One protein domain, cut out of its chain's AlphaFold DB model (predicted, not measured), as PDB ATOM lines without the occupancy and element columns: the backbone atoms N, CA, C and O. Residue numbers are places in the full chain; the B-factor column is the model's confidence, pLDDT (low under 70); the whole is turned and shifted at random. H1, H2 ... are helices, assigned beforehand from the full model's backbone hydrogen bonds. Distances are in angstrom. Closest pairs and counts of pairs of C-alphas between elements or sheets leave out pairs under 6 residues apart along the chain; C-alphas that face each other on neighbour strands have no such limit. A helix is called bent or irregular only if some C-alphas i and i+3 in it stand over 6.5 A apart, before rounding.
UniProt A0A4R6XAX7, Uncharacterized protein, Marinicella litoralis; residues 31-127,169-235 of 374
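What this domain is: This is residues 31 to 127 and 169 to 235 of the 374 residues of an uncharacterized protein of Marinicella litoralis (UniProt A0A4R6XAX7). In an elongated model built of helices, H7 and the arm H8a of the bent helix H8, the longest, make one end, H3, H4 and H5 lie toward the other end, and H1, H2, H6 and the arm H8b lie between, with H2 and H1 nearest the middle. H1 reaches from H7 to H2, and the arm H8b turns away from H8a at the bend and runs on toward the middle of the model. The printed part has 164 residues and eight named helices, H1 to H8 in chain order, with no named strand: all helix. It is only just loose, close to compact, with a radius of gyration of the C-alphas of 18.8 A and spans of 60 by 36 by 28 A.

Where its parts are: H8, residues 209 to 233, was assigned as one helix by its hydrogen bonds but is bent, with C-alphas 217 and 220 7.2 A apart; its arms are H8a, residues 209 to 217, and H8b, residues 220 to 233, with C-alpha 233 at (415.118, 252.209, 536.674). H7 is 187 to 201, H6 170 to 182. H1, 31 to 47, is 24.1 A long from (429.972, 259.145, 520.672). H2, 52 to 66, is irregular, with C-alphas 61 and 64 7.3 A apart. H3, 73 to 88, is 22.6 A long; H4 is 94 to 106, H5 115 to 125.

How they stand to each other: H8a touches H7, closest C-alphas Arg 216 and Leu 194, 6.5 A. H8b only just touches H6, with 3 pairs of C-alphas within 8 A, closest Met 228 and Glu 173, 7.4 A. H1 touches H7 at Pro 31 and Met 189, 5.1 A, and H2 at Leu 47 and Gln 55, 4.2 A. H2 forms a helical hairpin with H3, closest Leu 66 and Val 76, 5.9 A, and touches H4 at Asp 53 and Ala 96, 4.9 A. H4 and H5 form another, closest Cys 104 and Gln 115, 5.3 A. Every O i to N i+4 pair is within hydrogen-bond range but in H2, 8 of 11.

The domain as a whole: The farthest C-alphas, Gln 124 and Glu 206, are 61.2 A apart. Residues 128 to 168 are not printed, a gap of 21.6 A between C-alphas 127 and 169. Of the links printed whole, none is long. Residues 106 to 110 are under pLDDT 70.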
ATOM      1  N   PRO A  31     430.984 260.146 520.325       78.88
ATOM      2  CA  PRO A  31     429.972 259.145 520.672       78.88
ATOM      3  C   PRO A  31     429.006 259.601 521.770       78.88
ATOM      4  O   PRO A  31     427.801 259.448 521.596       78.88
ATOM      5  N   GLU A  32     429.508 260.233 522.834       82.50
ATOM      6  CA  GLU A  32     428.672 260.776 523.917       82.50
ATOM      7  C   GLU A  32     427.698 261.842 523.394       82.50
ATOM      8  O   GLU A  32     426.510 261.812 523.703       82.50
ATOM      9  N   LEU A  33     428.170 262.750 522.535       85.81
ATOM     10  CA  LEU A  33     427.318 263.761 521.901       85.81
ATOM     11  C   LEU A  33     426.250 263.144 520.984       85.81
ATOM     12  O   LEU A  33     425.118 263.632 520.943       85.81
ATOM     13  N   ASP A  34     426.601 262.095 520.236       87.12
ATOM     14  CA  ASP A  34     425.663 261.379 519.368       87.12
ATOM     15  C   ASP A  34     424.581 260.668 520.204       87.12
ATOM     16  O   ASP A  34     423.397 260.760 519.870       87.12
ATOM     17  N   GLU A  35     424.964 260.027 521.312       88.56
ATOM     18  CA  GLU A  35     424.038 259.363 522.235       88.56
ATOM     19  C   GLU A  35     423.103 260.356 522.927       88.56
ATOM     20  O   GLU A  35     421.883 260.187 522.869       88.56
ATOM     21  N   LEU A  36     423.649 261.427 523.511       87.75
ATOM     22  CA  LEU A  36     422.861 262.480 524.157       87.75
ATOM     23  C   LEU A  36     421.858 263.100 523.181       87.75
ATOM     24  O   LEU A  36     420.696 263.327 523.522       87.75
ATOM     25  N   SER A  37     422.292 263.344 521.942       91.38
ATOM     26  CA  SER A  37     421.430 263.854 520.879       91.38
ATOM     27  C   SER A  37     420.320 262.864 520.521       91.38
ATOM     28  O   SER A  37     419.169 263.274 520.355       91.38
ATOM     29  N   TRP A  38     420.632 261.570 520.418       95.50
ATOM     30  CA  TRP A  38     419.641 260.535 520.126       95.50
ATOM     31  C   TRP A  38     418.592 260.433 521.237       95.50
ATOM     32  O   TRP A  38     417.393 260.489 520.950       95.50
ATOM     33  N   ASP A  39     419.034 260.363 522.496       93.38
ATOM     34  CA  ASP A  39     418.164 260.271 523.670       93.38
ATOM     35  C   ASP A  39     417.250 261.487 523.778       93.38
ATOM     36  O   ASP A  39     416.033 261.348 523.907       93.38
ATOM     37  N   GLN A  40     417.811 262.690 523.649       93.56
ATOM     38  CA  GLN A  40     417.036 263.921 523.693       93.56
ATOM     39  C   GLN A  40     415.984 263.968 522.577       93.56
ATOM     40  O   GLN A  40     414.841 264.365 522.814       93.56
ATOM     41  N   GLN A  41     416.339 263.563 521.354       96.00
ATOM     42  CA  GLN A  41     415.389 263.530 520.241       96.00
ATOM     43  C   GLN A  41     414.287 262.487 520.460       96.00
ATOM     44  O   GLN A  41     413.123 262.782 520.181       96.00
ATOM     45  N   PHE A  42     414.614 261.314 521.011       97.38
ATOM     46  CA  PHE A  42     413.617 260.308 521.372       97.38
ATOM     47  C   PHE A  42     412.667 260.821 522.462       97.38
ATOM     48  O   PHE A  42     411.449 260.733 522.324       97.38
ATOM     49  N   GLN A  43     413.189 261.446 523.514       96.75
ATOM     50  CA  GLN A  43     412.360 262.010 524.581       96.75
ATOM     51  C   GLN A  43     411.451 263.135 524.063       96.75
ATOM     52  O   GLN A  43     410.276 263.205 524.425       96.75
ATOM     53  N   LEU A  44     411.950 263.987 523.160       96.44
ATOM     54  CA  LEU A  44     411.133 264.987 522.468       96.44
ATOM     55  C   LEU A  44     410.091 264.346 521.542       96.44
ATOM     56  O   LEU A  44     408.996 264.889 521.397       96.44
ATOM     57  N   HIS A  45     410.401 263.210 520.915       97.62
ATOM     58  CA  HIS A  45     409.434 262.445 520.133       97.62
ATOM     59  C   HIS A  45     408.281 261.953 521.018       97.62
ATOM     60  O   HIS A  45     407.121 262.193 520.682       97.62
ATOM     61  N   LEU A  46     408.587 261.372 522.182       97.50
ATOM     62  CA  LEU A  46     407.585 260.967 523.174       97.50
ATOM     63  C   LEU A  46     406.741 262.153 523.659       97.50
ATOM     64  O   LEU A  46     405.514 262.077 523.691       97.50
ATOM     65  N   LEU A  47     407.391 263.279 523.960       96.00
ATOM     66  CA  LEU A  47     406.743 264.507 524.425       96.00
ATOM     67  C   LEU A  47     405.743 265.091 523.415       96.00
ATOM     68  O   LEU A  47     404.795 265.774 523.797       96.00
ATOM     69  N   ASN A  48     405.971 264.847 522.124       95.25
ATOM     70  CA  ASN A  48     405.115 265.304 521.031       95.25
ATOM     71  C   ASN A  48     404.113 264.232 520.559       95.25
ATOM     72  O   ASN A  48     403.413 264.466 519.575       95.25
ATOM     73  N   SER A  49     404.037 263.082 521.237       95.81
ATOM     74  CA  SER A  49     403.027 262.049 520.983       95.81
ATOM     75  C   SER A  49     401.617 262.548 521.316       95.81
ATOM     76  O   SER A  49     401.458 263.415 522.170       95.81
ATOM     77  N   ASP A  50     400.580 261.981 520.695       93.62
ATOM     78  CA  ASP A  50     399.179 262.223 521.086       93.62
ATOM     79  C   ASP A  50     398.772 261.412 522.339       93.62
ATOM     80  O   ASP A  50     397.811 261.744 523.043       93.62
ATOM     81  N   ASP A  51     399.527 260.354 522.642       94.94
ATOM     82  CA  ASP A  51     399.320 259.477 523.794       94.94
ATOM     83  C   ASP A  51     399.826 260.138 525.088       94.94
ATOM     84  O   ASP A  51     400.983 260.555 525.175       94.94
ATOM     85  N   SER A  52     398.957 260.249 526.099       94.25
ATOM     86  CA  SER A  52     399.284 260.918 527.365       94.25
ATOM     87  C   SER A  52     400.363 260.203 528.172       94.25
ATOM     88  O   SER A  52     401.127 260.866 528.871       94.25
ATOM     89  N   ASP A  53     400.435 258.876 528.086       93.75
ATOM     90  CA  ASP A  53     401.423 258.087 528.817       93.75
ATOM     91  C   ASP A  53     402.794 258.322 528.199       93.75
ATOM     92  O   ASP A  53     403.751 258.614 528.912       93.75
ATOM     93  N   LEU A  54     402.875 258.296 526.864       96.56
ATOM     94  CA  LEU A  54     404.106 258.626 526.144       96.56
ATOM     95  C   LEU A  54     404.567 260.056 526.439       96.56
ATOM     96  O   LEU A  54     405.742 260.262 526.740       96.56
ATOM     97  N   GLN A  55     403.651 261.032 526.443       96.19
ATOM     98  CA  GLN A  55     403.984 262.403 526.842       96.19
ATOM     99  C   GLN A  55     404.532 262.464 528.275       96.19
ATOM    100  O   GLN A  55     405.523 263.157 528.518       96.19
ATOM    101  N   ALA A  56     403.923 261.736 529.215       95.94
ATOM    102  CA  ALA A  56     404.369 261.683 530.603       95.94
ATOM    103  C   ALA A  56     405.761 261.040 530.739       95.94
ATOM    104  O   ALA A  56     406.606 261.588 531.445       95.94
ATOM    105  N   PHE A  57     406.054 259.949 530.020       96.31
ATOM    106  CA  PHE A  57     407.405 259.374 529.974       96.31
ATOM    107  C   PHE A  57     408.426 260.361 529.396       96.31
ATOM    108  O   PHE A  57     409.497 260.536 529.973       96.31
ATOM    109  N   GLY A  58     408.092 261.056 528.303       95.81
ATOM    110  CA  GLY A  58     408.952 262.104 527.746       95.81
ATOM    111  C   GLY A  58     409.239 263.218 528.761       95.81
ATOM    112  O   GLY A  58     410.378 263.666 528.884       95.81
ATOM    113  N   LEU A  59     408.229 263.627 529.538       94.88
ATOM    114  CA  LEU A  59     408.393 264.597 530.623       94.88
ATOM    115  C   LEU A  59     409.266 264.087 531.762       94.88
ATOM    116  O   LEU A  59     410.090 264.855 532.247       94.88
ATOM    117  N   LEU A  60     409.099 262.832 532.183       93.62
ATOM    118  CA  LEU A  60     409.897 262.225 533.248       93.62
ATOM    119  C   LEU A  60     411.396 262.303 532.943       93.62
ATOM    120  O   LEU A  60     412.186 262.628 533.822       93.62
ATOM    121  N   GLN A  61     411.774 262.046 531.690       91.44
ATOM    122  CA  GLN A  61     413.175 262.082 531.272       91.44
ATOM    123  C   GLN A  61     413.707 263.508 531.082       91.44
ATOM    124  O   GLN A  61     414.875 263.778 531.348       91.44
ATOM    125  N   LEU A  62     412.855 264.436 530.635       92.38
ATOM    126  CA  LEU A  62     413.258 265.811 530.331       92.38
ATOM    127  C   LEU A  62     413.050 266.793 531.490       92.38
ATOM    128  O   LEU A  62     413.443 267.947 531.358       92.38
ATOM    129  N   SER A  63     412.435 266.413 532.613       88.75
ATOM    130  CA  SER A  63     412.074 267.373 533.670       88.75
ATOM    131  C   SER A  63     413.284 268.062 534.302       88.75
ATOM    132  O   SER A  63     413.190 269.230 534.682       88.75
ATOM    133  N   SER A  64     414.438 267.393 534.332       86.44
ATOM    134  CA  SER A  64     415.692 267.938 534.864       86.44
ATOM    135  C   SER A  64     416.186 269.167 534.091       86.44
ATOM    136  O   SER A  64     416.838 270.043 534.664       86.44
ATOM    137  N   VAL A  65     415.807 269.318 532.814       86.25
ATOM    138  CA  VAL A  65     416.171 270.498 532.011       86.25
ATOM    139  C   VAL A  65     415.533 271.781 532.547       86.25
ATOM    140  O   VAL A  65     415.974 272.873 532.214       86.25
ATOM    141  N   LEU A  66     414.490 271.678 533.375       84.06
ATOM    142  CA  LEU A  66     413.808 272.841 533.937       84.06
ATOM    143  C   LEU A  66     414.580 273.488 535.085       84.06
ATOM    144  O   LEU A  66     414.339 274.655 535.383       84.06
ATOM    145  N   THR A  67     415.512 272.759 535.696       82.44
ATOM    146  CA  THR A  67     416.381 273.261 536.769       82.44
ATOM    147  C   THR A  67     417.837 273.406 536.332       82.44
ATOM    148  O   THR A  67     418.629 274.013 537.053       82.44
ATOM    149  N   ALA A  68     418.200 272.904 535.148       84.69
ATOM    150  CA  ALA A  68     419.557 272.984 534.626       84.69
ATOM    151  C   ALA A  68     419.937 274.436 534.220       84.69
ATOM    152  O   ALA A  68     419.291 275.023 533.349       84.69
ATOM    153  N   PRO A  69     421.024 275.021 534.777       80.12
ATOM    154  CA  PRO A  69     421.435 276.414 534.538       80.12
ATOM    155  C   PRO A  69     421.711 276.801 533.077       80.12
ATOM    156  O   PRO A  69     421.709 277.986 532.747       80.12
ATOM    157  N   MET A  70     421.989 275.823 532.210       82.44
ATOM    158  CA  MET A  70     422.340 276.020 530.798       82.44
ATOM    159  C   MET A  70     421.438 275.220 529.850       82.44
ATOM    160  O   MET A  70     421.852 274.864 528.749       82.44
ATOM    161  N   ALA A  71     420.210 274.917 530.274       84.56
ATOM    162  CA  ALA A  71     419.271 274.177 529.443       84.56
ATOM    163  C   ALA A  71     418.932 274.914 528.137       84.56
ATOM    164  O   ALA A  71     418.780 276.138 528.112       84.56
ATOM    165  N   ASP A  72     418.742 274.155 527.055       88.75
ATOM    166  CA  ASP A  72     418.225 274.696 525.797       88.75
ATOM    167  C   ASP A  72     416.808 275.255 526.013       88.75
ATOM    168  O   ASP A  72     415.853 274.523 526.300       88.75
ATOM    169  N   GLU A  73     416.655 276.568 525.830       90.69
ATOM    170  CA  GLU A  73     415.392 277.290 526.002       90.69
ATOM    171  C   GLU A  73     414.252 276.700 525.151       90.69
ATOM    172  O   GLU A  73     413.085 276.710 525.557       90.69
ATOM    173  N   ARG A  74     414.560 276.135 523.976       92.56
ATOM    174  CA  ARG A  74     413.559 275.487 523.114       92.56
ATOM    175  C   ARG A  74     413.005 274.226 523.758       92.56
ATOM    176  O   ARG A  74     411.808 273.964 523.635       92.56
ATOM    177  N   VAL A  75     413.859 273.455 524.421       91.69
ATOM    178  CA  VAL A  75     413.486 272.219 525.116       91.69
ATOM    179  C   VAL A  75     412.680 272.576 526.354       91.69
ATOM    180  O   VAL A  75     411.556 272.106 526.494       91.69
ATOM    181  N   VAL A  76     413.166 273.523 527.164       91.25
ATOM    182  CA  VAL A  76     412.441 274.066 528.327       91.25
ATOM    183  C   VAL A  76     411.032 274.517 527.935       91.25
ATOM    184  O   VAL A  76     410.053 274.184 528.604       91.25
ATOM    185  N   LYS A  77     410.893 275.238 526.815       92.69
ATOM    186  CA  LYS A  77     409.591 275.684 526.305       92.69
ATOM    187  C   LYS A  77     408.679 274.519 525.913       92.69
ATOM    188  O   LYS A  77     407.475 274.600 526.157       92.69
ATOM    189  N   GLN A  78     409.219 273.464 525.303       94.00
ATOM    190  CA  GLN A  78     408.448 272.266 524.955       94.00
ATOM    191  C   GLN A  78     407.984 271.513 526.203       94.00
ATOM    192  O   GLN A  78     406.800 271.202 526.301       94.00
ATOM    193  N   VAL A  79     408.863 271.319 527.189       93.19
ATOM    194  CA  VAL A  79     408.530 270.666 528.464       93.19
ATOM    195  C   VAL A  79     407.446 271.458 529.206       93.19
ATOM    196  O   VAL A  79     406.407 270.900 529.552       93.19
ATOM    197  N   LYS A  80     407.596 272.785 529.354       92.50
ATOM    198  CA  LYS A  80     406.560 273.646 529.967       92.50
ATOM    199  C   LYS A  80     405.225 273.579 529.213       92.50
ATOM    200  O   LYS A  80     404.163 273.558 529.835       92.50
ATOM    201  N   LYS A  81     405.255 273.527 527.874       93.38
ATOM    202  CA  LYS A  81     404.045 273.369 527.049       93.38
ATOM    203  C   LYS A  81     403.371 272.016 527.293       93.38
ATOM    204  O   LYS A  81     402.149 271.983 527.400       93.38
ATOM    205  N   ALA A  82     404.138 270.934 527.378       94.19
ATOM    206  CA  ALA A  82     403.613 269.594 527.609       94.19
ATOM    207  C   ALA A  82     403.013 269.440 529.013       94.19
ATOM    208  O   ALA A  82     401.903 268.930 529.127       94.19
ATOM    209  N   ILE A  83     403.661 269.981 530.055       93.88
ATOM    210  CA  ILE A  83     403.097 270.036 531.419       93.88
ATOM    211  C   ILE A  83     401.730 270.720 531.398       93.88
ATOM    212  O   ILE A  83     400.747 270.164 531.885       93.88
ATOM    213  N   LYS A  84     401.651 271.904 530.775       92.38
ATOM    214  CA  LYS A  84     400.387 272.631 530.635       92.38
ATOM    215  C   LYS A  84     399.346 271.806 529.874       92.38
ATOM    216  O   LYS A  84     398.218 271.677 530.338       92.38
ATOM    217  N   SER A  85     399.729 271.228 528.738       93.06
ATOM    218  CA  SER A  85     398.837 270.403 527.920       93.06
ATOM    219  C   SER A  85     398.259 269.236 528.718       93.06
ATOM    220  O   SER A  85     397.052 269.031 528.693       93.06
ATOM    221  N   LEU A  86     399.087 268.497 529.462       94.19
ATOM    222  CA  LEU A  86     398.629 267.386 530.295       94.19
ATOM    223  C   LEU A  86     397.748 267.869 531.452       94.19
ATOM    224  O   LEU A  86     396.728 267.248 531.720       94.19
ATOM    225  N   SER A  87     398.060 269.005 532.084       92.38
ATOM    226  CA  SER A  87     397.215 269.571 533.152       92.38
ATOM    227  C   SER A  87     395.818 270.001 532.681       92.38
ATOM    228  O   SER A  87     394.890 270.073 533.479       92.38
ATOM    229  N   GLU A  88     395.655 270.281 531.385       91.94
ATOM    230  CA  GLU A  88     394.372 270.657 530.780       91.94
ATOM    231  C   GLU A  88     393.607 269.437 530.226       91.94
ATOM    232  O   GLU A  88     392.430 269.558 529.868       91.94
ATOM    233  N   ARG A  89     394.240 268.255 530.160       92.00
ATOM    234  CA  ARG A  89     393.616 267.020 529.673       92.00
ATOM    235  C   ARG A  89     392.737 266.376 530.742       92.00
ATOM    236  O   ARG A  89     393.121 266.202 531.895       92.00
ATOM    237  N   GLY A  90     391.541 265.968 530.324       88.19
ATOM    238  CA  GLY A  90     390.599 265.251 531.185       88.19
ATOM    239  C   GLY A  90     390.854 263.745 531.262       88.19
ATOM    240  O   GLY A  90     390.434 263.124 532.234       88.19
ATOM    241  N   ASP A  91     391.542 263.181 530.270       90.06
ATOM    242  CA  ASP A  91     391.614 261.753 529.939       90.06
ATOM    243  C   ASP A  91     392.960 261.095 530.287       90.06
ATOM    244  O   ASP A  91     393.389 260.162 529.612       90.06
ATOM    245  N   LEU A  92     393.650 261.583 531.318       93.94
ATOM    246  CA  LEU A  92     394.936 261.020 531.733       93.94
ATOM    247  C   LEU A  92     394.760 259.640 532.375       93.94
ATOM    248  O   LEU A  92     393.896 259.465 533.234       93.94
ATOM    249  N   SER A  93     395.620 258.688 532.009       92.56
ATOM    250  CA  SER A  93     395.702 257.398 532.697       92.56
ATOM    251  C   SER A  93     396.237 257.557 534.128       92.56
ATOM    252  O   SER A  93     396.885 258.555 534.462       92.56
ATOM    253  N   SER A  94     396.044 256.535 534.968       92.25
ATOM    254  CA  SER A  94     396.638 256.492 536.310       92.25
ATOM    255  C   SER A  94     398.169 256.557 536.266       92.25
ATOM    256  O   SER A  94     398.769 257.273 537.064       92.25
ATOM    257  N   GLN A  95     398.804 255.910 535.281       92.25
ATOM    258  CA  GLN A  95     400.255 255.960 535.070       92.25
ATOM    259  C   GLN A  95     400.731 257.380 534.741       92.25
ATOM    260  O   GLN A  95     401.676 257.876 535.357       92.25
ATOM    261  N   ALA A  96     400.071 258.053 533.793       95.25
ATOM    262  CA  ALA A  96     400.416 259.418 533.413       95.25
ATOM    263  C   ALA A  96     400.242 260.371 534.599       95.25
ATOM    264  O   ALA A  96     401.131 261.174 534.881       95.25
ATOM    265  N   LEU A  97     399.140 260.250 535.344       95.25
ATOM    266  CA  LEU A  97     398.923 261.034 536.557       95.25
ATOM    267  C   LEU A  97     400.003 260.772 537.612       95.25
ATOM    268  O   LEU A  97     400.466 261.721 538.244       95.25
ATOM    269  N   PHE A  98     400.402 259.516 537.822       94.12
ATOM    270  CA  PHE A  98     401.449 259.156 538.776       94.12
ATOM    271  C   PHE A  98     402.797 259.777 538.402       94.12
ATOM    272  O   PHE A  98     403.442 260.412 539.243       94.12
ATOM    273  N   ILE A  99     403.198 259.661 537.135       94.50
ATOM    274  CA  ILE A  99     404.421 260.287 536.624       94.50
ATOM    275  C   ILE A  99     404.351 261.808 536.802       94.50
ATOM    276  O   ILE A  99     405.289 262.399 537.335       94.50
ATOM    277  N   MET A 100     403.228 262.439 536.445       94.38
ATOM    278  CA  MET A 100     403.047 263.886 536.591       94.38
ATOM    279  C   MET A 100     403.147 264.340 538.047       94.38
ATOM    280  O   MET A 100     403.847 265.309 538.330       94.38
ATOM    281  N   THR A 101     402.540 263.620 538.992       93.44
ATOM    282  CA  THR A 101     402.683 263.921 540.425       93.44
ATOM    283  C   THR A 101     404.154 263.916 540.857       93.44
ATOM    284  O   THR A 101     404.572 264.810 541.592       93.44
ATOM    285  N   ASN A 102     404.959 262.965 540.372       91.19
ATOM    286  CA  ASN A 102     406.382 262.863 540.713       91.19
ATOM    287  C   ASN A 102     407.249 263.931 540.031       91.19
ATOM    288  O   ASN A 102     408.094 264.549 540.685       91.19
ATOM    289  N   VAL A 103     407.018 264.198 538.742       91.12
ATOM    290  CA  VAL A 103     407.679 265.287 538.002       91.12
ATOM    291  C   VAL A 103     407.427 266.622 538.703       91.12
ATOM    292  O   VAL A 103     408.347 267.415 538.904       91.12
ATOM    293  N   CYS A 104     406.195 266.846 539.157       90.19
ATOM    294  CA  CYS A 104     405.810 268.095 539.801       90.19
ATOM    295  C   CYS A 104     406.251 268.215 541.257       90.19
ATOM    296  O   CYS A 104     406.414 269.332 541.742       90.19
ATOM    297  N   HIS A 105     406.493 267.091 541.930       85.12
ATOM    298  CA  HIS A 105     407.077 267.083 543.265       85.12
ATOM    299  C   HIS A 105     408.557 267.477 543.260       85.12
ATOM    300  O   HIS A 105     409.022 268.199 544.138       85.12
ATOM    301  N   SER A 106     409.311 266.946 542.299       69.00
ATOM    302  CA  SER A 106     410.760 266.813 542.442       69.00
ATOM    303  C   SER A 106     411.564 267.992 541.890       69.00
ATOM    304  O   SER A 106     412.702 268.181 542.319       69.00
ATOM    305  N   GLN A 107     411.053 268.745 540.910       62.41
ATOM    306  CA  GLN A 107     411.958 269.489 540.018       62.41
ATOM    307  C   GLN A 107     411.388 270.781 539.414       62.41
ATOM    308  O   GLN A 107     411.987 271.327 538.493       62.41
ATOM    309  N   LEU A 108     410.254 271.307 539.885       68.00
ATOM    310  CA  LEU A 108     409.612 272.442 539.216       68.00
ATOM    311  C   LEU A 108     409.612 273.723 540.043       68.00
ATOM    312  O   LEU A 108     409.286 273.725 541.228       68.00
ATOM    313  N   GLU A 109     409.939 274.836 539.378       69.38
ATOM    314  CA  GLU A 109     409.727 276.171 539.933       69.38
ATOM    315  C   GLU A 109     408.251 276.331 540.341       69.38
ATOM    316  O   GLU A 109     407.355 275.919 539.584       69.38
ATOM    317  N   PRO A 110     407.967 276.962 541.498       68.81
ATOM    318  CA  PRO A 110     406.602 277.252 541.913       68.81
ATOM    319  C   PRO A 110     405.802 277.919 540.785       68.81
ATOM    320  O   PRO A 110     406.209 278.947 540.243       68.81
ATOM    321  N   GLY A 111     404.659 277.329 540.425       75.06
ATOM    322  CA  GLY A 111     403.766 277.843 539.380       75.06
ATOM    323  C   GLY A 111     403.958 277.250 537.978       75.06
ATOM    324  O   GLY A 111     403.175 277.585 537.091       75.06
ATOM    325  N   VAL A 112     404.939 276.365 537.755       81.88
ATOM    326  CA  VAL A 112     405.046 275.604 536.489       81.88
ATOM    327  C   VAL A 112     404.123 274.387 536.486       81.88
ATOM    328  O   VAL A 112     403.550 274.054 535.452       81.88
ATOM    329  N   CYS A 113     403.958 273.744 537.641       88.25
ATOM    330  CA  CYS A 113     403.051 272.623 537.814       88.25
ATOM    331  C   CYS A 113     402.394 272.644 539.192       88.25
ATOM    332  O   CYS A 113     403.018 273.038 540.176       88.25
ATOM    333  N   ASP A 114     401.150 272.180 539.248       88.88
ATOM    334  CA  ASP A 114     400.381 272.004 540.471       88.88
ATOM    335  C   ASP A 114     400.336 270.512 540.844       88.88
ATOM    336  O   ASP A 114     399.556 269.738 540.289       88.88
ATOM    337  N   GLN A 115     401.202 270.095 541.773       91.44
ATOM    338  CA  GLN A 115     401.212 268.719 542.278       91.44
ATOM    339  C   GLN A 115     399.875 268.356 542.949       91.44
ATOM    340  O   GLN A 115     399.387 267.238 542.784       91.44
ATOM    341  N   SER A 116     399.274 269.291 543.690       91.50
ATOM    342  CA  SER A 116     398.020 269.064 544.410       91.50
ATOM    343  C   SER A 116     396.861 268.811 543.451       91.50
ATOM    344  O   SER A 116     396.022 267.959 543.736       91.50
ATOM    345  N   TYR A 117     396.847 269.472 542.289       92.62
ATOM    346  CA  TYR A 117     395.895 269.171 541.217       92.62
ATOM    347  C   TYR A 117     395.985 267.708 540.763       92.62
ATOM    348  O   TYR A 117     394.964 267.021 540.708       92.62
ATOM    349  N   PHE A 118     397.191 267.207 540.470       94.19
ATOM    350  CA  PHE A 118     397.362 265.828 540.000       94.19
ATOM    351  C   PHE A 118     397.016 264.796 541.077       94.19
ATOM    352  O   PHE A 118     396.365 263.802 540.761       94.19
ATOM    353  N   ILE A 119     397.357 265.050 542.343       94.62
ATOM    354  CA  ILE A 119     396.944 264.196 543.470       94.62
ATOM    355  C   ILE A 119     395.417 264.169 543.599       94.62
ATOM    356  O   ILE A 119     394.824 263.094 543.661       94.62
ATOM    357  N   ALA A 120     394.764 265.334 543.585       95.06
ATOM    358  CA  ALA A 120     393.308 265.415 543.675       95.06
ATOM    359  C   ALA A 120     392.624 264.687 542.507       95.06
ATOM    360  O   ALA A 120     391.646 263.971 542.714       95.06
ATOM    361  N   LYS A 121     393.170 264.816 541.292       95.69
ATOM    362  CA  LYS A 121     392.667 264.117 540.106       95.69
ATOM    363  C   LYS A 121     392.832 262.599 540.215       95.69
ATOM    364  O   LYS A 121     391.900 261.882 539.875       95.69
ATOM    365  N   GLN A 122     393.953 262.101 540.746       95.12
ATOM    366  CA  GLN A 122     394.126 260.666 541.011       95.12
ATOM    367  C   GLN A 122     393.083 260.133 541.998       95.12
ATOM    368  O   GLN A 122     392.442 259.125 541.713       95.12
ATOM    369  N   LEU A 123     392.876 260.826 543.122       96.06
ATOM    370  CA  LEU A 123     391.873 260.443 544.123       96.06
ATOM    371  C   LEU A 123     390.449 260.464 543.552       96.06
ATOM    372  O   LEU A 123     389.624 259.630 543.915       96.06
ATOM    373  N   GLN A 124     390.154 261.410 542.659       96.31
ATOM    374  CA  GLN A 124     388.847 261.528 542.020       96.31
ATOM    375  C   GLN A 124     388.600 260.436 540.971       96.31
ATOM    376  O   GLN A 124     387.515 259.855 540.944       96.31
ATOM    377  N   ASP A 125     389.569 260.201 540.086       95.69
ATOM    378  CA  ASP A 125     389.398 259.326 538.923       95.69
ATOM    379  C   ASP A 125     389.637 257.845 539.278       95.69
ATOM    380  O   ASP A 125     389.057 256.960 538.647       95.69
ATOM    381  N   TYR A 126     390.444 257.572 540.312       95.75
ATOM    382  CA  TYR A 126     390.848 256.226 540.738       95.75
ATOM    383  C   TYR A 126     390.698 255.994 542.260       95.75
ATOM    384  O   TYR A 126     391.637 255.524 542.903       95.75
ATOM    385  N   PRO A 127     389.527 256.268 542.872       96.44
ATOM    386  CA  PRO A 127     389.345 256.159 544.325       96.44
ATOM    387  C   PRO A 127     389.485 254.724 544.859       96.44
ATOM    388  O   PRO A 127     389.782 254.524 546.033       96.44
ATOM    389  N   SER A 169     405.208 251.277 530.164       90.94
ATOM    390  CA  SER A 169     404.049 250.663 529.500       90.94
ATOM    391  C   SER A 169     404.430 249.972 528.184       90.94
ATOM    392  O   SER A 169     405.455 250.272 527.578       90.94
ATOM    393  N   GLN A 170     403.573 249.079 527.672       90.94
ATOM    394  CA  GLN A 170     403.791 248.483 526.343       90.94
ATOM    395  C   GLN A 170     403.883 249.550 525.239       90.94
ATOM    396  O   GLN A 170     404.699 249.423 524.333       90.94
ATOM    397  N   ALA A 171     403.093 250.623 525.344       93.62
ATOM    398  CA  ALA A 171     403.135 251.721 524.384       93.62
ATOM    399  C   ALA A 171     404.522 252.383 524.331       93.62
ATOM    400  O   ALA A 171     404.973 252.764 523.252       93.62
ATOM    401  N   TYR A 172     405.210 252.495 525.474       94.75
ATOM    402  CA  TYR A 172     406.574 253.024 525.535       94.75
ATOM    403  C   TYR A 172     407.563 252.136 524.773       94.75
ATOM    404  O   TYR A 172     408.342 252.639 523.964       94.75
ATOM    405  N   GLU A 173     407.502 250.819 524.984       93.31
ATOM    406  CA  GLU A 173     408.347 249.849 524.275       93.31
ATOM    407  C   GLU A 173     408.109 249.901 522.759       93.31
ATOM    408  O   GLU A 173     409.058 249.985 521.975       93.31
ATOM    409  N   ASP A 174     406.843 249.938 522.342       95.31
ATOM    410  CA  ASP A 174     406.465 250.035 520.932       95.31
ATOM    411  C   ASP A 174     406.978 251.345 520.303       95.31
ATOM    412  O   ASP A 174     407.495 251.341 519.179       95.31
ATOM    413  N   ALA A 175     406.885 252.462 521.033       97.62
ATOM    414  CA  ALA A 175     407.406 253.756 520.602       97.62
ATOM    415  C   ALA A 175     408.937 253.738 520.469       97.62
ATOM    416  O   ALA A 175     409.464 254.205 519.458       97.62
ATOM    417  N   LEU A 176     409.645 253.148 521.435       96.12
ATOM    418  CA  LEU A 176     411.100 253.008 521.418       96.12
ATOM    419  C   LEU A 176     411.575 252.170 520.220       96.12
ATOM    420  O   LEU A 176     412.448 252.607 519.467       96.12
ATOM    421  N   HIS A 177     410.963 251.007 519.978       95.25
ATOM    422  CA  HIS A 177     411.286 250.171 518.815       95.25
ATOM    423  C   HIS A 177     410.977 250.869 517.489       95.25
ATOM    424  O   HIS A 177     411.771 250.807 516.545       95.25
ATOM    425  N   SER A 178     409.824 251.536 517.402       97.62
ATOM    426  CA  SER A 178     409.419 252.280 516.208       97.62
ATOM    427  C   SER A 178     410.381 253.429 515.905       97.62
ATOM    428  O   SER A 178     410.752 253.632 514.744       97.62
ATOM    429  N   TYR A 179     410.814 254.150 516.941       98.00
ATOM    430  CA  TYR A 179     411.763 255.246 516.821       98.00
ATOM    431  C   TYR A 179     413.141 254.738 516.397       98.00
ATOM    432  O   TYR A 179     413.677 255.215 515.401       98.00
ATOM    433  N   PHE A 180     413.667 253.702 517.058       96.94
ATOM    434  CA  PHE A 180     414.939 253.071 516.696       96.94
ATOM    435  C   PHE A 180     414.969 252.598 515.235       96.94
ATOM    436  O   PHE A 180     415.951 252.806 514.527       96.94
ATOM    437  N   LYS A 181     413.867 252.034 514.728       97.00
ATOM    438  CA  LYS A 181     413.772 251.619 513.320       97.00
ATOM    439  C   LYS A 181     413.908 252.788 512.332       97.00
ATOM    440  O   LYS A 181     414.374 252.589 511.212       97.00
ATOM    441  N   GLN A 182     413.458 253.981 512.716       97.94
ATOM    442  CA  GLN A 182     413.517 255.195 511.892       97.94
ATOM    443  C   GLN A 182     414.822 255.974 512.096       97.94
ATOM    444  O   GLN A 182     415.296 256.646 511.180       97.94
ATOM    445  N   HIS A 183     415.402 255.848 513.284       97.44
ATOM    446  CA  HIS A 183     416.586 256.549 513.750       97.44
ATOM    447  C   HIS A 183     417.550 255.524 514.364       97.44
ATOM    448  O   HIS A 183     417.667 255.460 515.589       97.44
ATOM    449  N   PRO A 184     418.205 254.673 513.552       96.56
ATOM    450  CA  PRO A 184     419.144 253.691 514.078       96.56
ATOM    451  C   PRO A 184     420.321 254.390 514.770       96.56
ATOM    452  O   PRO A 184     420.675 255.519 514.421       96.56
ATOM    453  N   PHE A 185     420.933 253.707 515.738       95.44
ATOM    454  CA  PHE A 185     422.143 254.196 516.398       95.44
ATOM    455  C   PHE A 185     423.265 254.416 515.379       95.44
ATOM    456  O   PHE A 185     423.380 253.677 514.397       95.44
ATOM    457  N   SER A 186     424.079 255.450 515.593       94.56
ATOM    458  CA  SER A 186     425.219 255.726 514.721       94.56
ATOM    459  C   SER A 186     426.325 254.686 514.921       94.56
ATOM    460  O   SER A 186     426.444 254.079 515.986       94.56
ATOM    461  N   ASP A 187     427.191 254.527 513.917       94.25
ATOM    462  CA  ASP A 187     428.360 253.646 514.033       94.25
ATOM    463  C   ASP A 187     429.263 254.042 515.212       94.25
ATOM    464  O   ASP A 187     429.816 253.169 515.870       94.25
ATOM    465  N   SER A 188     429.369 255.339 515.531       92.94
ATOM    466  CA  SER A 188     430.112 255.831 516.701       92.94
ATOM    467  C   SER A 188     429.532 255.324 518.018       92.94
ATOM    468  O   SER A 188     430.300 254.920 518.884       92.94
ATOM    469  N   MET A 189     428.205 255.329 518.173       92.12
ATOM    470  CA  MET A 189     427.550 254.793 519.373       92.12
ATOM    471  C   MET A 189     427.735 253.277 519.476       92.12
ATOM    472  O   MET A 189     427.984 252.755 520.557       92.12
ATOM    473  N   ILE A 190     427.631 252.573 518.346       93.44
ATOM    474  CA  ILE A 190     427.843 251.124 518.280       93.44
ATOM    475  C   ILE A 190     429.279 250.769 518.674       93.44
ATOM    476  O   ILE A 190     429.484 249.846 519.458       93.44
ATOM    477  N   ASP A 191     430.262 251.495 518.141       92.38
ATOM    478  CA  ASP A 191     431.676 251.249 518.415       92.38
ATOM    479  C   ASP A 191     432.026 251.547 519.881       92.38
ATOM    480  O   ASP A 191     432.744 250.761 520.496       92.38
ATOM    481  N   GLU A 192     431.488 252.622 520.467       90.62
ATOM    482  CA  GLU A 192     431.684 252.937 521.889       90.62
ATOM    483  C   GLU A 192     431.058 251.865 522.789       90.62
ATOM    484  O   GLU A 192     431.742 251.289 523.636       90.62
ATOM    485  N   ALA A 193     429.794 251.507 522.545       88.94
ATOM    486  CA  ALA A 193     429.114 250.453 523.295       88.94
ATOM    487  C   ALA A 193     429.840 249.103 523.176       88.94
ATOM    488  O   ALA A 193     429.928 248.351 524.150       88.94
ATOM    489  N   LEU A 194     430.404 248.801 522.000       90.25
ATOM    490  CA  LEU A 194     431.235 247.620 521.801       90.25
ATOM    491  C   LEU A 194     432.511 247.698 522.644       90.25
ATOM    492  O   LEU A 194     432.831 246.737 523.336       90.25
ATOM    493  N   VAL A 195     433.231 248.823 522.629       90.12
ATOM    494  CA  VAL A 195     434.437 249.020 523.451       90.12
ATOM    495  C   VAL A 195     434.125 248.834 524.933       90.12
ATOM    496  O   VAL A 195     434.857 248.125 525.628       90.12
ATOM    497  N   GLU A 196     433.033 249.417 525.425       86.50
ATOM    498  CA  GLU A 196     432.584 249.206 526.797       86.50
ATOM    499  C   GLU A 196     432.302 247.727 527.061       86.50
ATOM    500  O   GLU A 196     432.871 247.152 527.992       86.50
ATOM    501  N   HIS A 197     431.493 247.082 526.222       84.88
ATOM    502  CA  HIS A 197     431.172 245.662 526.339       84.88
ATOM    503  C   HIS A 197     432.445 244.799 526.435       84.88
ATOM    504  O   HIS A 197     432.604 244.016 527.376       84.88
ATOM    505  N   LEU A 198     433.409 245.011 525.536       86.94
ATOM    506  CA  LEU A 198     434.689 244.308 525.556       86.94
ATOM    507  C   LEU A 198     435.459 244.554 526.861       86.94
ATOM    508  O   LEU A 198     435.950 243.610 527.478       86.94
ATOM    509  N   ASN A 199     435.518 245.801 527.331       86.50
ATOM    510  CA  ASN A 199     436.196 246.156 528.578       86.50
ATOM    511  C   ASN A 199     435.545 245.531 529.825       86.50
ATOM    512  O   ASN A 199     436.232 245.280 530.820       86.50
ATOM    513  N   TRP A 200     434.234 245.293 529.808       78.62
ATOM    514  CA  TRP A 200     433.502 244.756 530.957       78.62
ATOM    515  C   TRP A 200     433.521 243.227 531.026       78.62
ATOM    516  O   TRP A 200     433.710 242.674 532.126       78.62
ATOM    517  N   PHE A 201     433.346 242.572 529.874       81.38
ATOM    518  CA  PHE A 201     433.092 241.131 529.773       81.38
ATOM    519  C   PHE A 201     434.258 240.337 529.190       81.38
ATOM    520  O   PHE A 201     434.433 239.189 529.581       81.38
ATOM    521  N   HIS A 202     435.108 240.964 528.373       82.06
ATOM    522  CA  HIS A 202     436.173 240.286 527.627       82.06
ATOM    523  C   HIS A 202     437.551 240.947 527.768       82.06
ATOM    524  O   HIS A 202     438.426 240.772 526.925       82.06
ATOM    525  N   ARG A 203     437.771 241.716 528.843       81.81
ATOM    526  CA  ARG A 203     439.000 242.504 529.042       81.81
ATOM    527  C   ARG A 203     440.285 241.686 528.915       81.81
ATOM    528  O   ARG A 203     441.290 242.202 528.431       81.81
ATOM    529  N   ASP A 204     440.242 240.457 529.413       83.25
ATOM    530  CA  ASP A 204     441.392 239.559 529.506       83.25
ATOM    531  C   ASP A 204     441.305 238.397 528.492       83.25
ATOM    532  O   ASP A 204     442.147 237.499 528.523       83.25
ATOM    533  N   ASP A 205     440.314 238.415 527.592       83.31
ATOM    534  CA  ASP A 205     440.062 237.350 526.620       83.31
ATOM    535  C   ASP A 205     440.688 237.677 525.254       83.31
ATOM    536  O   ASP A 205     440.652 238.813 524.777       83.31
ATOM    537  N   GLU A 206     441.223 236.662 524.568       84.25
ATOM    538  CA  GLU A 206     441.561 236.776 523.146       84.25
ATOM    539  C   GLU A 206     440.291 236.587 522.305       84.25
ATOM    540  O   GLU A 206     439.745 235.486 522.211       84.25
ATOM    541  N   ILE A 207     439.810 237.667 521.688       86.00
ATOM    542  CA  ILE A 207     438.565 237.668 520.912       86.00
ATOM    543  C   ILE A 207     438.871 237.407 519.440       86.00
ATOM    544  O   ILE A 207     439.678 238.106 518.825       86.00
ATOM    545  N   SER A 208     438.210 236.404 518.860       89.62
ATOM    546  CA  SER A 208     438.303 236.132 517.426       89.62
ATOM    547  C   SER A 208     437.600 237.220 516.605       89.62
ATOM    548  O   SER A 208     436.627 237.823 517.053       89.62
ATOM    549  N   GLU A 209     438.046 237.441 515.366       90.75
ATOM    550  CA  GLU A 209     437.385 238.393 514.455       90.75
ATOM    551  C   GLU A 209     435.908 238.038 514.213       90.75
ATOM    552  O   GLU A 209     435.064 238.925 514.134       90.75
ATOM    553  N   GLU A 210     435.581 236.743 514.151       89.31
ATOM    554  CA  GLU A 210     434.205 236.256 513.992       89.31
ATOM    555  C   GLU A 210     433.322 236.620 515.193       89.31
ATOM    556  O   GLU A 210     432.197 237.084 515.011       89.31
ATOM    557  N   LEU A 211     433.837 236.459 516.418       86.00
ATOM    558  CA  LEU A 211     433.112 236.844 517.627       86.00
ATOM    559  C   LEU A 211     432.947 238.363 517.702       86.00
ATOM    560  O   LEU A 211     431.856 238.835 518.001       86.00
ATOM    561  N   LEU A 212     433.994 239.128 517.386       89.19
ATOM    562  CA  LEU A 212     433.941 240.590 517.391       89.19
ATOM    563  C   LEU A 212     432.888 241.128 516.411       89.19
ATOM    564  O   LEU A 212     432.108 242.011 516.766       89.19
ATOM    565  N   GLU A 213     432.836 240.576 515.198       90.25
ATOM    566  CA  GLU A 213     431.829 240.940 514.201       90.25
ATOM    567  C   GLU A 213     430.419 240.534 514.653       90.25
ATOM    568  O   GLU A 213     429.482 241.325 514.547       90.25
ATOM    569  N   GLY A 214     430.266 239.340 515.236       88.44
ATOM    570  CA  GLY A 214     428.996 238.898 515.816       88.44
ATOM    571  C   GLY A 214     428.509 239.812 516.946       88.44
ATOM    572  O   GLY A 214     427.331 240.169 516.989       88.44
ATOM    573  N   LEU A 215     429.406 240.247 517.835       87.69
ATOM    574  CA  LEU A 215     429.093 241.216 518.887       87.69
ATOM    575  C   LEU A 215     428.657 242.550 518.282       87.69
ATOM    576  O   LEU A 215     427.593 243.056 518.637       87.69
ATOM    577  N   ARG A 216     429.419 243.083 517.319       91.31
ATOM    578  CA  ARG A 216     429.102 244.346 516.641       91.31
ATOM    579  C   ARG A 216     427.719 244.324 515.987       91.31
ATOM    580  O   ARG A 216     426.971 245.286 516.130       91.31
ATOM    581  N   GLN A 217     427.351 243.231 515.318       90.75
ATOM    582  CA  GLN A 217     426.038 243.082 514.675       90.75
ATOM    583  C   GLN A 217     424.874 243.081 515.675       90.75
ATOM    584  O   GLN A 217     423.789 243.558 515.347       90.75
ATOM    585  N   ASN A 218     425.100 242.588 516.894       88.75
ATOM    586  CA  ASN A 218     424.090 242.545 517.953       88.75
ATOM    587  C   ASN A 218     424.051 243.817 518.818       88.75
ATOM    588  O   ASN A 218     423.071 244.041 519.530       88.75
ATOM    589  N   MET A 219     425.073 244.680 518.745       90.00
ATOM    590  CA  MET A 219     425.154 245.896 519.564       90.00
ATOM    591  C   MET A 219     423.933 246.817 519.464       90.00
ATOM    592  O   MET A 219     423.476 247.264 520.512       90.00
ATOM    593  N   PRO A 220     423.336 247.091 518.286       91.88
ATOM    594  CA  PRO A 220     422.164 247.965 518.231       91.88
ATOM    595  C   PRO A 220     421.000 247.450 519.085       91.88
ATOM    596  O   PRO A 220     420.362 248.204 519.817       91.88
ATOM    597  N   GLU A 221     420.761 246.141 519.041       88.44
ATOM    598  CA  GLU A 221     419.692 245.503 519.800       88.44
ATOM    599  C   GLU A 221     419.992 245.492 521.308       88.44
ATOM    600  O   GLU A 221     419.068 245.606 522.117       88.44
ATOM    601  N   ASN A 222     421.272 245.395 521.666       86.81
ATOM    602  CA  ASN A 222     421.783 245.457 523.031       86.81
ATOM    603  C   ASN A 222     421.685 246.865 523.630       86.81
ATOM    604  O   ASN A 222     421.215 247.012 524.755       86.81
ATOM    605  N   ILE A 223     422.052 247.906 522.877       90.00
ATOM    606  CA  ILE A 223     421.860 249.303 523.296       90.00
ATOM    607  C   ILE A 223     420.371 249.553 523.553       90.00
ATOM    608  O   ILE A 223     420.008 250.141 524.571       90.00
ATOM    609  N   LEU A 224     419.484 249.036 522.696       91.00
ATOM    610  CA  LEU A 224     418.041 249.167 522.893       91.00
ATOM    611  C   LEU A 224     417.560 248.506 524.195       91.00
ATOM    612  O   LEU A 224     416.739 249.077 524.915       91.00
ATOM    613  N   LEU A 225     418.106 247.332 524.528       87.69
ATOM    614  CA  LEU A 225     417.856 246.658 525.803       87.69
ATOM    615  C   LEU A 225     418.314 247.502 527.000       87.69
ATOM    616  O   LEU A 225     417.562 247.634 527.967       87.69
ATOM    617  N   ILE A 226     419.497 248.122 526.922       87.19
ATOM    618  CA  ILE A 226     419.976 249.049 527.956       87.19
ATOM    619  C   ILE A 226     418.994 250.209 528.117       87.19
ATOM    620  O   ILE A 226     418.590 250.493 529.240       87.19
ATOM    621  N   LYS A 227     418.545 250.842 527.025       90.38
ATOM    622  CA  LYS A 227     417.583 251.957 527.096       90.38
ATOM    623  C   LYS A 227     416.280 251.545 527.792       90.38
ATOM    624  O   LYS A 227     415.767 252.312 528.604       90.38
ATOM    625  N   MET A 228     415.778 250.329 527.563       89.44
ATOM    626  CA  MET A 228     414.613 249.801 528.294       89.44
ATOM    627  C   MET A 228     414.892 249.620 529.792       89.44
ATOM    628  O   MET A 228     414.102 250.079 530.612       89.44
ATOM    629  N   ILE A 229     416.022 249.002 530.159       87.25
ATOM    630  CA  ILE A 229     416.434 248.827 531.566       87.25
ATOM    631  C   ILE A 229     416.554 250.180 532.266       87.25
ATOM    632  O   ILE A 229     416.099 250.361 533.388       87.25
ATOM    633  N   VAL A 230     417.175 251.140 531.596       88.12
ATOM    634  CA  VAL A 230     417.381 252.489 532.108       88.12
ATOM    635  C   VAL A 230     416.047 253.205 532.334       88.12
ATOM    636  O   VAL A 230     415.852 253.830 533.374       88.12
ATOM    637  N   SER A 231     415.108 253.051 531.401       89.75
ATOM    638  CA  SER A 231     413.757 253.606 531.524       89.75
ATOM    639  C   SER A 231     413.025 253.016 532.727       89.75
ATOM    640  O   SER A 231     412.452 253.756 533.520       89.75
ATOM    641  N   GLU A 232     413.122 251.701 532.911       87.75
ATOM    642  CA  GLU A 232     412.571 250.981 534.059       87.75
ATOM    643  C   GLU A 232     413.133 251.509 535.389       87.75
ATOM    644  O   GLU A 232     412.390 251.848 536.304       87.75
ATOM    645  N   LEU A 233     414.453 251.688 535.475       88.06
ATOM    646  CA  LEU A 233     415.118 252.209 536.674       88.06
ATOM    647  C   LEU A 233     414.822 253.688 536.956       88.06
ATOM    648  O   LEU A 233     415.000 254.139 538.088       88.06
ATOM    649  N   SER A 234     414.399 254.446 535.944       89.00
ATOM    650  CA  SER A 234     414.004 255.850 536.093       89.00
ATOM    651  C   SER A 234     412.566 256.027 536.590       89.00
ATOM    652  O   SER A 234     412.168 257.146 536.929       89.00
ATOM    653  N   MET A 235     411.783 254.945 536.640       90.50
ATOM    654  CA  MET A 235     410.396 255.001 537.082       90.50
ATOM    655  C   MET A 235     410.301 255.433 538.549       90.50
ATOM    656  O   MET A 235     411.043 254.926 539.397       90.50
TER     657      MET A 235